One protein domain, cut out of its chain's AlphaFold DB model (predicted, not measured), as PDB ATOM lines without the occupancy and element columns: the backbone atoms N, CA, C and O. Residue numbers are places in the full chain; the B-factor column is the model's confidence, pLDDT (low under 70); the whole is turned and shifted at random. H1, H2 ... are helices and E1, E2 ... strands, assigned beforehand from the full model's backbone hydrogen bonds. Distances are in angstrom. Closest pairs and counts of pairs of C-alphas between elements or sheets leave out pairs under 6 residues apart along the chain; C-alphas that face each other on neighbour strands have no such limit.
ATOM      1  N   ILE A   2      12.713 -11.824 -22.772       59.72
ATOM      2  CA  ILE A   2      12.775 -12.472 -21.438       59.72
ATOM      3  C   ILE A   2      13.346 -13.909 -21.476       59.72
ATOM      4  O   ILE A   2      14.203 -14.253 -20.667       59.72
ATOM      5  N   GLY A   3      12.957 -14.731 -22.461       65.25
ATOM      6  CA  GLY A   3      13.440 -16.119 -22.572       65.25
ATOM      7  C   GLY A   3      14.940 -16.265 -22.869       65.25
ATOM      8  O   GLY A   3      15.555 -17.246 -22.468       65.25
ATOM      9  N   TRP A   4      15.565 -15.279 -23.523       65.25
ATOM     10  CA  TRP A   4      16.997 -15.328 -23.846       65.25
ATOM     11  C   TRP A   4      17.882 -14.999 -22.635       65.25
ATOM     12  O   TRP A   4      18.874 -15.686 -22.402       65.25
ATOM     13  N   LEU A   5      17.491 -14.011 -21.821       68.19
ATOM     14  CA  LEU A   5      18.166 -13.694 -20.555       68.19
ATOM     15  C   LEU A   5      18.017 -14.835 -19.536       68.19
ATOM     16  O   LEU A   5      18.987 -15.210 -18.881       68.19
ATOM     17  N   ALA A   6      16.827 -15.442 -19.458       73.00
ATOM     18  CA  ALA A   6      16.590 -16.613 -18.616       73.00
ATOM     19  C   ALA A   6      17.475 -17.805 -19.023       73.00
ATOM     20  O   ALA A   6      18.069 -18.452 -18.160       73.00
ATOM     21  N   ASP A   7      17.627 -18.063 -20.326       69.75
ATOM     22  CA  ASP A   7      18.528 -19.098 -20.845       69.75
ATOM     23  C   ASP A   7      20.011 -18.797 -20.551       69.75
ATOM     24  O   ASP A   7      20.791 -19.728 -20.353       69.75
ATOM     25  N   LEU A   8      20.418 -17.525 -20.479       74.88
ATOM     26  CA  LEU A   8      21.792 -17.124 -20.146       74.88
ATOM     27  C   LEU A   8      22.111 -17.345 -18.657       74.88
ATOM     28  O   LEU A   8      23.148 -17.922 -18.327       74.88
ATOM     29  N   CYS A   9      21.189 -16.992 -17.758       77.81
ATOM     30  CA  CYS A   9      21.313 -17.315 -16.332       77.81
ATOM     31  C   CYS A   9      21.293 -18.835 -16.093       77.81
ATOM     32  O   CYS A   9      22.086 -19.355 -15.307       77.81
ATOM     33  N   ARG A  10      20.441 -19.571 -16.824       81.50
ATOM     34  CA  ARG A  10      20.401 -21.044 -16.805       81.50
ATOM     35  C   ARG A  10      21.664 -21.675 -17.383       81.50
ATOM     36  O   ARG A  10      22.065 -22.735 -16.910       81.50
ATOM     37  N   LEU A  11      22.308 -21.047 -18.367       82.69
ATOM     38  CA  LEU A  11      23.595 -21.481 -18.912       82.69
ATOM     39  C   LEU A  11      24.695 -21.373 -17.861       82.69
ATOM     40  O   LEU A  11      25.395 -22.357 -17.629       82.69
ATOM     41  N   ALA A  12      24.806 -20.218 -17.205       82.56
ATOM     42  CA  ALA A  12      25.766 -20.014 -16.128       82.56
ATOM     43  C   ALA A  12      25.517 -21.019 -14.989       82.56
ATOM     44  O   ALA A  12      26.339 -21.897 -14.728       82.56
ATOM     45  N   TRP A  13      24.330 -20.996 -14.379       86.25
ATOM     46  CA  TRP A  13      24.014 -21.906 -13.275       86.25
ATOM     47  C   TRP A  13      24.127 -23.385 -13.670       86.25
ATOM     48  O   TRP A  13      24.699 -24.196 -12.942       86.25
ATOM     49  N   GLY A  14      23.633 -23.742 -14.854       85.88
ATOM     50  CA  GLY A  14      23.649 -25.111 -15.347       85.88
ATOM     51  C   GLY A  14      25.063 -25.651 -15.567       85.88
ATOM     52  O   GLY A  14      25.289 -26.836 -15.321       85.88
ATOM     53  N   LEU A  15      26.030 -24.821 -15.981       86.56
ATOM     54  CA  LEU A  15      27.426 -25.249 -16.110       86.56
ATOM     55  C   LEU A  15      28.016 -25.649 -14.757       86.56
ATOM     56  O   LEU A  15      28.752 -26.628 -14.695       86.56
ATOM     57  N   LEU A  16      27.679 -24.962 -13.667       88.69
ATOM     58  CA  LEU A  16      28.155 -25.333 -12.331       88.69
ATOM     59  C   LEU A  16      27.376 -26.526 -11.769       88.69
ATOM     60  O   LEU A  16      27.973 -27.513 -11.328       88.69
ATOM     61  N   TYR A  17      26.044 -26.471 -11.834       91.81
ATOM     62  CA  TYR A  17      25.155 -27.479 -11.263       91.81
ATOM     63  C   TYR A  17      25.349 -28.856 -11.910       91.81
ATOM     64  O   TYR A  17      25.628 -29.837 -11.215       91.81
ATOM     65  N   TRP A  18      25.269 -28.942 -13.244       89.81
ATOM     66  CA  TRP A  18      25.334 -30.226 -13.946       89.81
ATOM     67  C   TRP A  18      26.730 -30.843 -13.903       89.81
ATOM     68  O   TRP A  18      26.846 -32.062 -13.766       89.81
ATOM     69  N   ASN A  19      27.795 -30.036 -13.965       91.25
ATOM     70  CA  ASN A  19      29.155 -30.552 -13.803       91.25
ATOM     71  C   ASN A  19      29.402 -31.061 -12.381       91.25
ATOM     72  O   ASN A  19      29.964 -32.145 -12.220       91.25
ATOM     73  N   SER A  20      28.905 -30.367 -11.356       90.88
ATOM     74  CA  SER A  20      29.000 -30.821  -9.963       90.88
ATOM     75  C   SER A  20      28.185 -32.094  -9.711       90.88
ATOM     76  O   SER A  20      28.656 -33.011  -9.037       90.88
ATOM     77  N   ALA A  21      26.976 -32.194 -10.271       90.25
ATOM     78  CA  ALA A  21      26.129 -33.383 -10.161       90.25
ATOM     79  C   ALA A  21      26.751 -34.604 -10.864       90.25
ATOM     80  O   ALA A  21      26.818 -35.685 -10.281       90.25
ATOM     81  N   LYS A  22      27.286 -34.429 -12.082       90.06
ATOM     82  CA  LYS A  22      27.995 -35.492 -12.819       90.06
ATOM     83  C   LYS A  22      29.305 -35.899 -12.149       90.06
ATOM     84  O   LYS A  22      29.625 -37.083 -12.120       90.06
ATOM     85  N   THR A  23      30.038 -34.946 -11.568       91.06
ATOM     86  CA  THR A  23      31.243 -35.237 -10.774       91.06
ATOM     87  C   THR A  23      30.884 -36.101  -9.566       91.06
ATOM     88  O   THR A  23      31.491 -37.148  -9.376       91.06
ATOM     89  N   ARG A  24      29.833 -35.742  -8.811       91.50
ATOM     90  CA  ARG A  24      29.329 -36.554  -7.688       91.50
ATOM     91  C   ARG A  24      28.893 -37.960  -8.116       91.50
ATOM     92  O   ARG A  24      29.214 -38.923  -7.429       91.50
ATOM     93  N   PHE A  25      28.209 -38.093  -9.251       90.50
ATOM     94  CA  PHE A  25      27.822 -39.392  -9.811       90.50
ATOM     95  C   PHE A  25      29.041 -40.262 -10.168       90.50
ATOM     96  O   PHE A  25      29.087 -41.442  -9.820       90.50
ATOM     97  N   ARG A  26      30.071 -39.674 -10.792       89.88
ATOM     98  CA  ARG A  26      31.325 -40.371 -11.123       89.88
ATOM     99  C   ARG A  26      32.146 -40.745  -9.891       89.88
ATOM    100  O   ARG A  26      32.679 -41.847  -9.857       89.88
ATOM    101  N   LEU A  27      32.195 -39.886  -8.871       89.44
ATOM    102  CA  LEU A  27      32.834 -40.194  -7.584       89.44
ATOM    103  C   LEU A  27      32.171 -41.388  -6.879       89.44
ATOM    104  O   LEU A  27      32.843 -42.137  -6.182       89.44
ATOM    105  N   ARG A  28      30.872 -41.617  -7.107       88.31
ATOM    106  CA  ARG A  28      30.138 -42.802  -6.627       88.31
ATOM    107  C   ARG A  28      30.269 -44.020  -7.552       88.31
ATOM    108  O   ARG A  28      29.468 -44.944  -7.442       88.31
ATOM    109  N   ALA A  29      31.227 -44.023  -8.482       83.88
ATOM    110  CA  ALA A  29      31.424 -45.076  -9.485       83.88
ATOM    111  C   ALA A  29      30.155 -45.399 -10.305       83.88
ATOM    112  O   ALA A  29      29.926 -46.541 -10.688       83.88
ATOM    113  N   GLY A  30      29.295 -44.400 -10.539       77.75
ATOM    114  CA  GLY A  30      28.035 -44.589 -11.259       77.75
ATOM    115  C   GLY A  30      26.939 -45.304 -10.461       77.75
ATOM    116  O   GLY A  30      25.920 -45.676 -11.035       77.75
ATOM    117  N   ARG A  31      27.113 -45.489  -9.143       76.12
ATOM    118  CA  ARG A  31      26.081 -46.053  -8.263       76.12
ATOM    119  C   ARG A  31      24.984 -45.012  -8.000       76.12
ATOM    120  O   ARG A  31      25.247 -43.953  -7.423       76.12
ATOM    121  N   GLY A  32      23.753 -45.331  -8.403       81.38
ATOM    122  CA  GLY A  32      22.552 -44.505  -8.214       81.38
ATOM    123  C   GLY A  32      21.977 -43.935  -9.518       81.38
ATOM    124  O   GLY A  32      22.452 -44.234 -10.609       81.38
ATOM    125  N   ARG A  33      20.934 -43.102  -9.407       83.94
ATOM    126  CA  ARG A  33      20.283 -42.454 -10.561       83.94
ATOM    127  C   ARG A  33      21.259 -41.497 -11.254       83.94
ATOM    128  O   ARG A  33      21.841 -40.625 -10.604       83.94
ATOM    129  N   CYS A  34      21.408 -41.633 -12.574       86.00
ATOM    130  CA  CYS A  34      22.160 -40.669 -13.370       86.00
ATOM    131  C   CYS A  34      21.492 -39.290 -13.254       86.00
ATOM    132  O   CYS A  34      20.285 -39.187 -13.470       86.00
ATOM    133  N   PRO A  35      22.235 -38.215 -12.940       87.19
ATOM    134  CA  PRO A  35      21.621 -36.926 -12.641       87.19
ATOM    135  C   PRO A  35      20.933 -36.275 -13.847       87.19
ATOM    136  O   PRO A  35      20.102 -35.402 -13.647       87.19
ATOM    137  N   CYS A  36      21.282 -36.642 -15.086       87.44
ATOM    138  CA  CYS A  36      20.815 -35.940 -16.287       87.44
ATOM    139  C   CYS A  36      20.040 -36.794 -17.303       87.44
ATOM    140  O   CYS A  36      19.539 -36.229 -18.276       87.44
ATOM    141  N   GLN A  37      19.999 -38.117 -17.138       89.50
ATOM    142  CA  GLN A  37      19.273 -39.046 -18.014       89.50
ATOM    143  C   GLN A  37      17.935 -39.433 -17.376       89.50
ATOM    144  O   GLN A  37      17.855 -39.503 -16.149       89.50
ATOM    145  N   SER A  38      16.909 -39.694 -18.195       85.94
ATOM    146  CA  SER A  38      15.625 -40.177 -17.676       85.94
ATOM    147  C   SER A  38      15.783 -41.571 -17.041       85.94
ATOM    148  O   SER A  38      16.390 -42.443 -17.664       85.94
ATOM    149  N   PRO A  39      15.247 -41.827 -15.833       80.50
ATOM    150  CA  PRO A  39      15.326 -43.141 -15.177       80.50
ATOM    151  C   PRO A  39      14.481 -44.223 -15.831       80.50
ATOM    152  O   PRO A  39      14.716 -45.396 -15.570       80.50
ATOM    153  N   SER A  40      13.466 -43.827 -16.601       83.62
ATOM    154  CA  SER A  40      12.556 -44.744 -17.294       83.62
ATOM    155  C   SER A  40      13.176 -45.364 -18.545       83.62
ATOM    156  O   SER A  40      12.595 -46.281 -19.118       83.62
ATOM    157  N   ASP A  41      14.322 -44.846 -18.992       83.94
ATOM    158  CA  ASP A  41      14.938 -45.203 -20.265       83.94
ATOM    159  C   ASP A  41      16.049 -46.250 -20.072       83.94
ATOM    160  O   ASP A  41      16.594 -46.424 -18.983       83.94
ATOM    161  N   SER A  42      16.435 -46.926 -21.159       84.00
ATOM    162  CA  SER A  42      17.359 -48.074 -21.154       84.00
ATOM    163  C   SER A  42      18.781 -47.773 -20.651       84.00
ATOM    164  O   SER A  42      19.569 -48.695 -20.435       84.00
ATOM    165  N   GLY A  43      19.159 -46.498 -20.514       83.12
ATOM    166  CA  GLY A  43      20.523 -46.073 -20.186       83.12
ATOM    167  C   GLY A  43      21.526 -46.255 -21.333       83.12
ATOM    168  O   GLY A  43      22.716 -45.960 -21.170       83.12
ATOM    169  N   ARG A  44      21.069 -46.731 -22.501       87.19
ATOM    170  CA  ARG A  44      21.897 -46.950 -23.689       87.19
ATOM    171  C   ARG A  44      22.086 -45.664 -24.490       87.19
ATOM    172  O   ARG A  44      21.219 -44.778 -24.515       87.19
ATOM    173  N   ALA A  45      23.238 -45.580 -25.152       87.50
ATOM    174  CA  ALA A  45      23.572 -44.520 -26.090       87.50
ATOM    175  C   ALA A  45      22.521 -44.420 -27.208       87.50
ATOM    176  O   ALA A  45      22.033 -45.425 -27.707       87.50
ATOM    177  N   MET A  46      22.185 -43.195 -27.609       88.06
ATOM    178  CA  MET A  46      21.205 -42.825 -28.642       88.06
ATOM    179  C   MET A  46      19.744 -43.231 -28.377       88.06
ATOM    180  O   MET A  46      18.865 -42.758 -29.092       88.06
ATOM    181  N   GLU A  47      19.465 -43.997 -27.321       87.44
ATOM    182  CA  GLU A  47      18.109 -44.370 -26.888       87.44
ATOM    183  C   GLU A  47      17.616 -43.483 -25.734       87.44
ATOM    184  O   GLU A  47      16.464 -43.055 -25.710       87.44
ATOM    185  N   THR A  48      18.501 -43.132 -24.797       87.62
ATOM    186  CA  THR A  48      18.131 -42.427 -23.558       87.62
ATOM    187  C   THR A  48      17.923 -40.919 -23.748       87.62
ATOM    188  O   THR A  48      18.811 -40.212 -24.246       87.62
ATOM    189  N   THR A  49      16.780 -40.399 -23.289       87.94
ATOM    190  CA  THR A  49      16.495 -38.957 -23.217       87.94
ATOM    191  C   THR A  49      17.318 -38.251 -22.136       87.94
ATOM    192  O   THR A  49      17.698 -38.822 -21.109       87.94
ATOM    193  N   CYS A  50      17.587 -36.961 -22.351       87.25
ATOM    194  CA  CYS A  50      18.201 -36.102 -21.343       87.25
ATOM    195  C   CYS A  50      17.152 -35.198 -20.694       87.25
ATOM    196  O   CYS A  50      16.801 -34.154 -21.244       87.25
ATOM    197  N   GLU A  51      16.712 -35.573 -19.494       86.38
ATOM    198  CA  GLU A  51      15.724 -34.840 -18.688       86.38
ATOM    199  C   GLU A  51      16.157 -33.381 -18.450       86.38
ATOM    200  O   GLU A  51      15.367 -32.448 -18.575       86.38
ATOM    201  N   ALA A  52      17.460 -33.161 -18.241       84.25
ATOM    202  CA  ALA A  52      18.034 -31.827 -18.066       84.25
ATOM    203  C   ALA A  52      17.774 -30.887 -19.261       84.25
ATOM    204  O   ALA A  52      17.587 -29.685 -19.065       84.25
ATOM    205  N   SER A  53      17.741 -31.424 -20.486       86.69
ATOM    206  CA  SER A  53      17.517 -30.633 -21.702       86.69
ATOM    207  C   SER A  53      16.059 -30.207 -21.886       86.69
ATOM    208  O   SER A  53      15.817 -29.163 -22.484       86.69
ATOM    209  N   LEU A  54      15.100 -30.949 -21.315       85.38
ATOM    210  CA  LEU A  54      13.661 -30.672 -21.436       85.38
ATOM    211  C   LEU A  54      13.250 -29.371 -20.732       85.38
ATOM    212  O   LEU A  54      12.274 -28.737 -21.113       85.38
ATOM    213  N   THR A  55      14.024 -28.943 -19.732       81.00
ATOM    214  CA  THR A  55      13.771 -27.709 -18.965       81.00
ATOM    215  C   THR A  55      14.152 -26.418 -19.712       81.00
ATOM    216  O   THR A  55      13.915 -25.312 -19.216       81.00
ATOM    217  N   TRP A  56      14.750 -26.533 -20.903       81.44
ATOM    218  CA  TRP A  56      15.213 -25.412 -21.722       81.44
ATOM    219  C   TRP A  56      14.194 -25.039 -22.798       81.44
ATOM    220  O   TRP A  56      13.652 -25.913 -23.465       81.44
ATOM    221  N   HIS A  57      13.999 -23.735 -23.036       80.25
ATOM    222  CA  HIS A  57      13.067 -23.244 -24.063       80.25
ATOM    223  C   HIS A  57      13.444 -23.733 -25.474       80.25
ATOM    224  O   HIS A  57      12.586 -24.018 -26.300       80.25
ATOM    225  N   GLN A  58      14.745 -23.840 -25.761       84.25
ATOM    226  CA  GLN A  58      15.268 -24.517 -26.948       84.25
ATOM    227  C   GLN A  58      16.270 -25.582 -26.507       84.25
ATOM    228  O   GLN A  58      17.383 -25.254 -26.089       84.25
ATOM    229  N   GLN A  59      15.893 -26.854 -26.638       84.00
ATOM    230  CA  GLN A  59      16.715 -27.993 -26.214       84.00
ATOM    231  C   GLN A  59      18.095 -28.013 -26.901       84.00
ATOM    232  O   GLN A  59      19.097 -28.369 -26.280       84.00
ATOM    233  N   ASP A  60      18.193 -27.527 -28.145       84.00
ATOM    234  CA  ASP A  60      19.469 -27.398 -28.860       84.00
ATOM    235  C   ASP A  60      20.478 -26.489 -28.141       84.00
ATOM    236  O   ASP A  60      21.685 -26.728 -28.212       84.00
ATOM    237  N   ARG A  61      20.022 -25.464 -27.406       84.56
ATOM    238  CA  ARG A  61      20.919 -24.565 -26.659       84.56
ATOM    239  C   ARG A  61      21.608 -25.283 -25.508       84.56
ATOM    240  O   ARG A  61      22.755 -24.958 -25.196       84.56
ATOM    241  N   PHE A  62      20.978 -26.309 -24.938       86.69
ATOM    242  CA  PHE A  62      21.574 -27.120 -23.877       86.69
ATOM    243  C   PHE A  62      22.801 -27.916 -24.361       86.69
ATOM    244  O   PHE A  62      23.662 -28.274 -23.555       86.69
ATOM    245  N   ARG A  63      22.988 -28.091 -25.681       87.06
ATOM    246  CA  ARG A  63      24.226 -28.652 -26.264       87.06
ATOM    247  C   ARG A  63      25.470 -27.805 -25.959       87.06
ATOM    248  O   ARG A  63      26.594 -28.319 -25.985       87.06
ATOM    249  N   ARG A  64      25.288 -26.519 -25.623       84.12
ATOM    250  CA  ARG A  64      26.363 -25.649 -25.117       84.12
ATOM    251  C   ARG A  64      26.888 -26.156 -23.766       84.12
ATOM    252  O   ARG A  64      28.102 -26.183 -23.574       84.12
ATOM    253  N   LEU A  65      26.007 -26.665 -22.895       84.44
ATOM    254  CA  LEU A  65      26.376 -27.297 -21.622       84.44
ATOM    255  C   LEU A  65      26.833 -28.746 -21.797       84.44
ATOM    256  O   LEU A  65      27.846 -29.145 -21.228       84.44
ATOM    257  N   CYS A  66      26.087 -29.544 -22.563       89.06
ATOM    258  CA  CYS A  66      26.335 -30.973 -22.719       89.06
ATOM    259  C   CYS A  66      26.636 -31.332 -24.187       89.06
ATOM    260  O   CYS A  66      25.703 -31.493 -24.975       89.06
ATOM    261  N   PRO A  67      27.912 -31.526 -24.576       87.81
ATOM    262  CA  PRO A  67      28.270 -31.918 -25.943       87.81
ATOM    263  C   PRO A  67      27.813 -33.325 -26.333       87.81
ATOM    264  O   PRO A  67      27.829 -33.661 -27.511       87.81
ATOM    265  N   LEU A  68      27.427 -34.151 -25.358       88.00
ATOM    266  CA  LEU A  68      27.003 -35.531 -25.593       88.00
ATOM    267  C   LEU A  68      25.599 -35.628 -26.190       88.00
ATOM    268  O   LEU A  68      25.172 -36.729 -26.510       88.00
ATOM    269  N   LEU A  69      24.873 -34.524 -26.339       89.12
ATOM    270  CA  LEU A  69      23.561 -34.538 -26.976       89.12
ATOM    271  C   LEU A  69      23.688 -34.488 -28.495       89.12
ATOM    272  O   LEU A  69      24.211 -33.519 -29.059       89.12
ATOM    273  N   LYS A  70      23.179 -35.540 -29.140       90.00
ATOM    274  CA  LYS A  70      23.112 -35.687 -30.595       90.00
ATOM    275  C   LYS A  70      21.674 -35.972 -31.015       90.00
ATOM    276  O   LYS A  70      20.890 -36.499 -30.232       90.00
ATOM    277  N   ARG A  71      21.335 -35.605 -32.250       89.00
ATOM    278  CA  ARG A  71      20.050 -35.972 -32.849       89.00
ATOM    279  C   ARG A  71      20.118 -37.420 -33.330       89.00
ATOM    280  O   ARG A  71      21.130 -37.811 -33.909       89.00
ATOM    281  N   ASN A  72      19.094 -38.210 -33.029       85.81
ATOM    282  CA  ASN A  72      18.934 -39.570 -33.544       85.81
ATOM    283  C   ASN A  72      18.321 -39.550 -34.962       85.81
ATOM    284  O   ASN A  72      18.067 -38.481 -35.521       85.81
ATOM    285  N   ALA A  73      18.071 -40.727 -35.543       83.25
ATOM    286  CA  ALA A  73      17.487 -40.857 -36.881       83.25
ATOM    287  C   ALA A  73      16.073 -40.250 -37.005       83.25
ATOM    288  O   ALA A  73      15.702 -39.812 -38.088       83.25
ATOM    289  N   SER A  74      15.312 -40.162 -35.905       83.44
ATOM    290  CA  SER A  74      13.999 -39.500 -35.863       83.44
ATOM    291  C   SER A  74      14.078 -37.987 -35.603       83.44
ATOM    292  O   SER A  74      13.054 -37.318 -35.517       83.44
ATOM    293  N   GLY A  75      15.286 -37.425 -35.489       81.88
ATOM    294  CA  GLY A  75      15.516 -35.996 -35.278       81.88
ATOM    295  C   GLY A  75      15.457 -35.532 -33.817       81.88
ATOM    296  O   GLY A  75      15.690 -34.348 -33.558       81.88
ATOM    297  N   GLU A  76      15.217 -36.427 -32.859       85.75
ATOM    298  CA  GLU A  76      15.134 -36.135 -31.423       85.75
ATOM    299  C   GLU A  76      16.512 -36.089 -30.749       85.75
ATOM    300  O   GLU A  76      17.423 -36.846 -31.090       85.75
ATOM    301  N   LEU A  77      16.677 -35.223 -29.743       86.69
ATOM    302  CA  LEU A  77      17.924 -35.110 -28.982       86.69
ATOM    303  C   LEU A  77      18.043 -36.230 -27.940       86.69
ATOM    304  O   LEU A  77      17.329 -36.253 -26.938       86.69
ATOM    305  N   ARG A  78      19.003 -37.131 -28.149       90.19
ATOM    306  CA  ARG A  78      19.298 -38.266 -27.266       90.19
ATOM    307  C   ARG A  78      20.744 -38.202 -26.765       90.19
ATOM    308  O   ARG A  78      21.612 -37.555 -27.363       90.19
ATOM    309  N   CYS A  79      21.013 -38.833 -25.622       89.88
ATOM    310  CA  CYS A  79      22.370 -38.915 -25.080       89.88
ATOM    311  C   CYS A  79      23.213 -39.856 -25.950       89.88
ATOM    312  O   CYS A  79      22.878 -41.023 -26.082       89.88
ATOM    313  N   SER A  80      24.321 -39.387 -26.518       89.50
ATOM    314  CA  SER A  80      25.174 -40.185 -27.418       89.50
ATOM    315  C   SER A  80      26.058 -41.225 -26.727       89.50
ATOM    316  O   SER A  80      26.811 -41.915 -27.405       89.50
ATOM    317  N   VAL A  81      25.993 -41.332 -25.401       89.81
ATOM    318  CA  VAL A  81      26.810 -42.259 -24.610       89.81
ATOM    319  C   VAL A  81      25.949 -43.022 -23.611       89.81
ATOM    320  O   VAL A  81      24.880 -42.546 -23.215       89.81
ATOM    321  N   ASN A  82      26.443 -44.183 -23.184       90.19
ATOM    322  CA  ASN A  82      25.807 -44.982 -22.144       90.19
ATOM    323  C   ASN A  82      25.888 -44.274 -20.786       90.19
ATOM    324  O   ASN A  82      26.765 -43.437 -20.557       90.19
ATOM    325  N   THR A  83      25.021 -44.658 -19.849       86.12
ATOM    326  CA  THR A  83      25.024 -44.143 -18.468       86.12
ATOM    327  C   THR A  83      26.402 -44.228 -17.806       86.12
ATOM    328  O   THR A  83      26.825 -43.292 -17.122       86.12
ATOM    329  N   ALA A  84      27.130 -45.322 -18.050       84.75
ATOM    330  CA  ALA A  84      28.469 -45.549 -17.511       84.75
ATOM    331  C   ALA A  84      29.490 -44.494 -17.976       84.75
ATOM    332  O   ALA A  84      30.402 -44.145 -17.227       84.75
ATOM    333  N   ASP A  85      29.299 -43.920 -19.163       87.00
ATOM    334  CA  ASP A  85      30.245 -43.017 -19.826       87.00
ATOM    335  C   ASP A  85      29.901 -41.528 -19.630       87.00
ATOM    336  O   ASP A  85      30.573 -40.632 -20.159       87.00
ATOM    337  N   VAL A  86      28.861 -41.222 -18.846       87.44
ATOM    338  CA  VAL A  86      28.470 -39.842 -18.535       87.44
ATOM    339  C   VAL A  86      29.550 -39.167 -17.687       87.44
ATOM    340  O   VAL A  86      29.764 -39.509 -16.526       87.44
ATOM    341  N   ARG A  87      30.199 -38.142 -18.247       88.00
ATOM    342  CA  ARG A  87      31.299 -37.397 -17.608       88.00
ATOM    343  C   ARG A  87      31.015 -35.896 -17.465       88.00
ATOM    344  O   ARG A  87      30.224 -35.354 -18.245       88.00
ATOM    345  N   PRO A  88      31.628 -35.213 -16.479       90.50
ATOM    346  CA  PRO A  88      31.597 -33.756 -16.395       90.50
ATOM    347  C   PRO A  88      32.447 -33.102 -17.502       90.50
ATOM    348  O   PRO A  88      33.373 -33.699 -18.045       90.50
ATOM    349  N   PHE A  89      32.136 -31.846 -17.805       89.50
ATOM    350  CA  PHE A  89      32.756 -30.977 -18.808       89.50
ATOM    351  C   PHE A  89      33.346 -29.717 -18.168       89.50
ATOM    352  O   PHE A  89      33.102 -28.601 -18.631       89.50
TER     353      PHE A  89
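This is residues 2 to 89 of the 514 residues of an uncharacterized protein of Nibricoccus aquaticus (UniProt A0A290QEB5). One long kinked helix, H1, runs along one side of a small, loop-rich body holding short helices H2 and H3 and the hairpin E1 and E2. Residues 28 to 50 fold back from H1 into this body. The 88 printed residues, mostly helix by class but under half in named elements, hold H1, H2, H3, E1, E2 in chain order, with an antiparallel sheet E1 - E2; the whole is compact, radius of gyration of the C-alphas 12.7 A, spans 38 by 32 by 19 A.

H1, residues 2 to 27, starts at C-alpha 2 (12.775, -12.472, -21.438), is 36.9 A long and has a kink of 36 degrees near residue 13. H2 is residues 51 to 54, H3 59 to 64, 10.0 A, E1 69 to 71, and E2 77 to 79, ending at C-alpha 79 (22.370, -38.915, -25.080).

H1 and H3 are close but not clearly touching, closest C-alphas Leu 11 and Phe 62, 7.8 A, at a steep tilt of 63 degrees. H1 is apart from H2, E1 and E2. In the hairpin, N 70 and O 78 are 3.1 A apart. O i to N i+4 pairs within hydrogen-bond range number 20 of 22 in H1 and 0 of 2 in H3, which has 3 of 3 O i to N i+3 pairs; H2 is too short for an i+4 pair.

The C-alphas farthest apart, Ile 2 and Ala 29, are 39.4 A apart. The printed part has no cut; the link H1 to H2 is long. Residues 2 to 5 and 7 have pLDDT under 70.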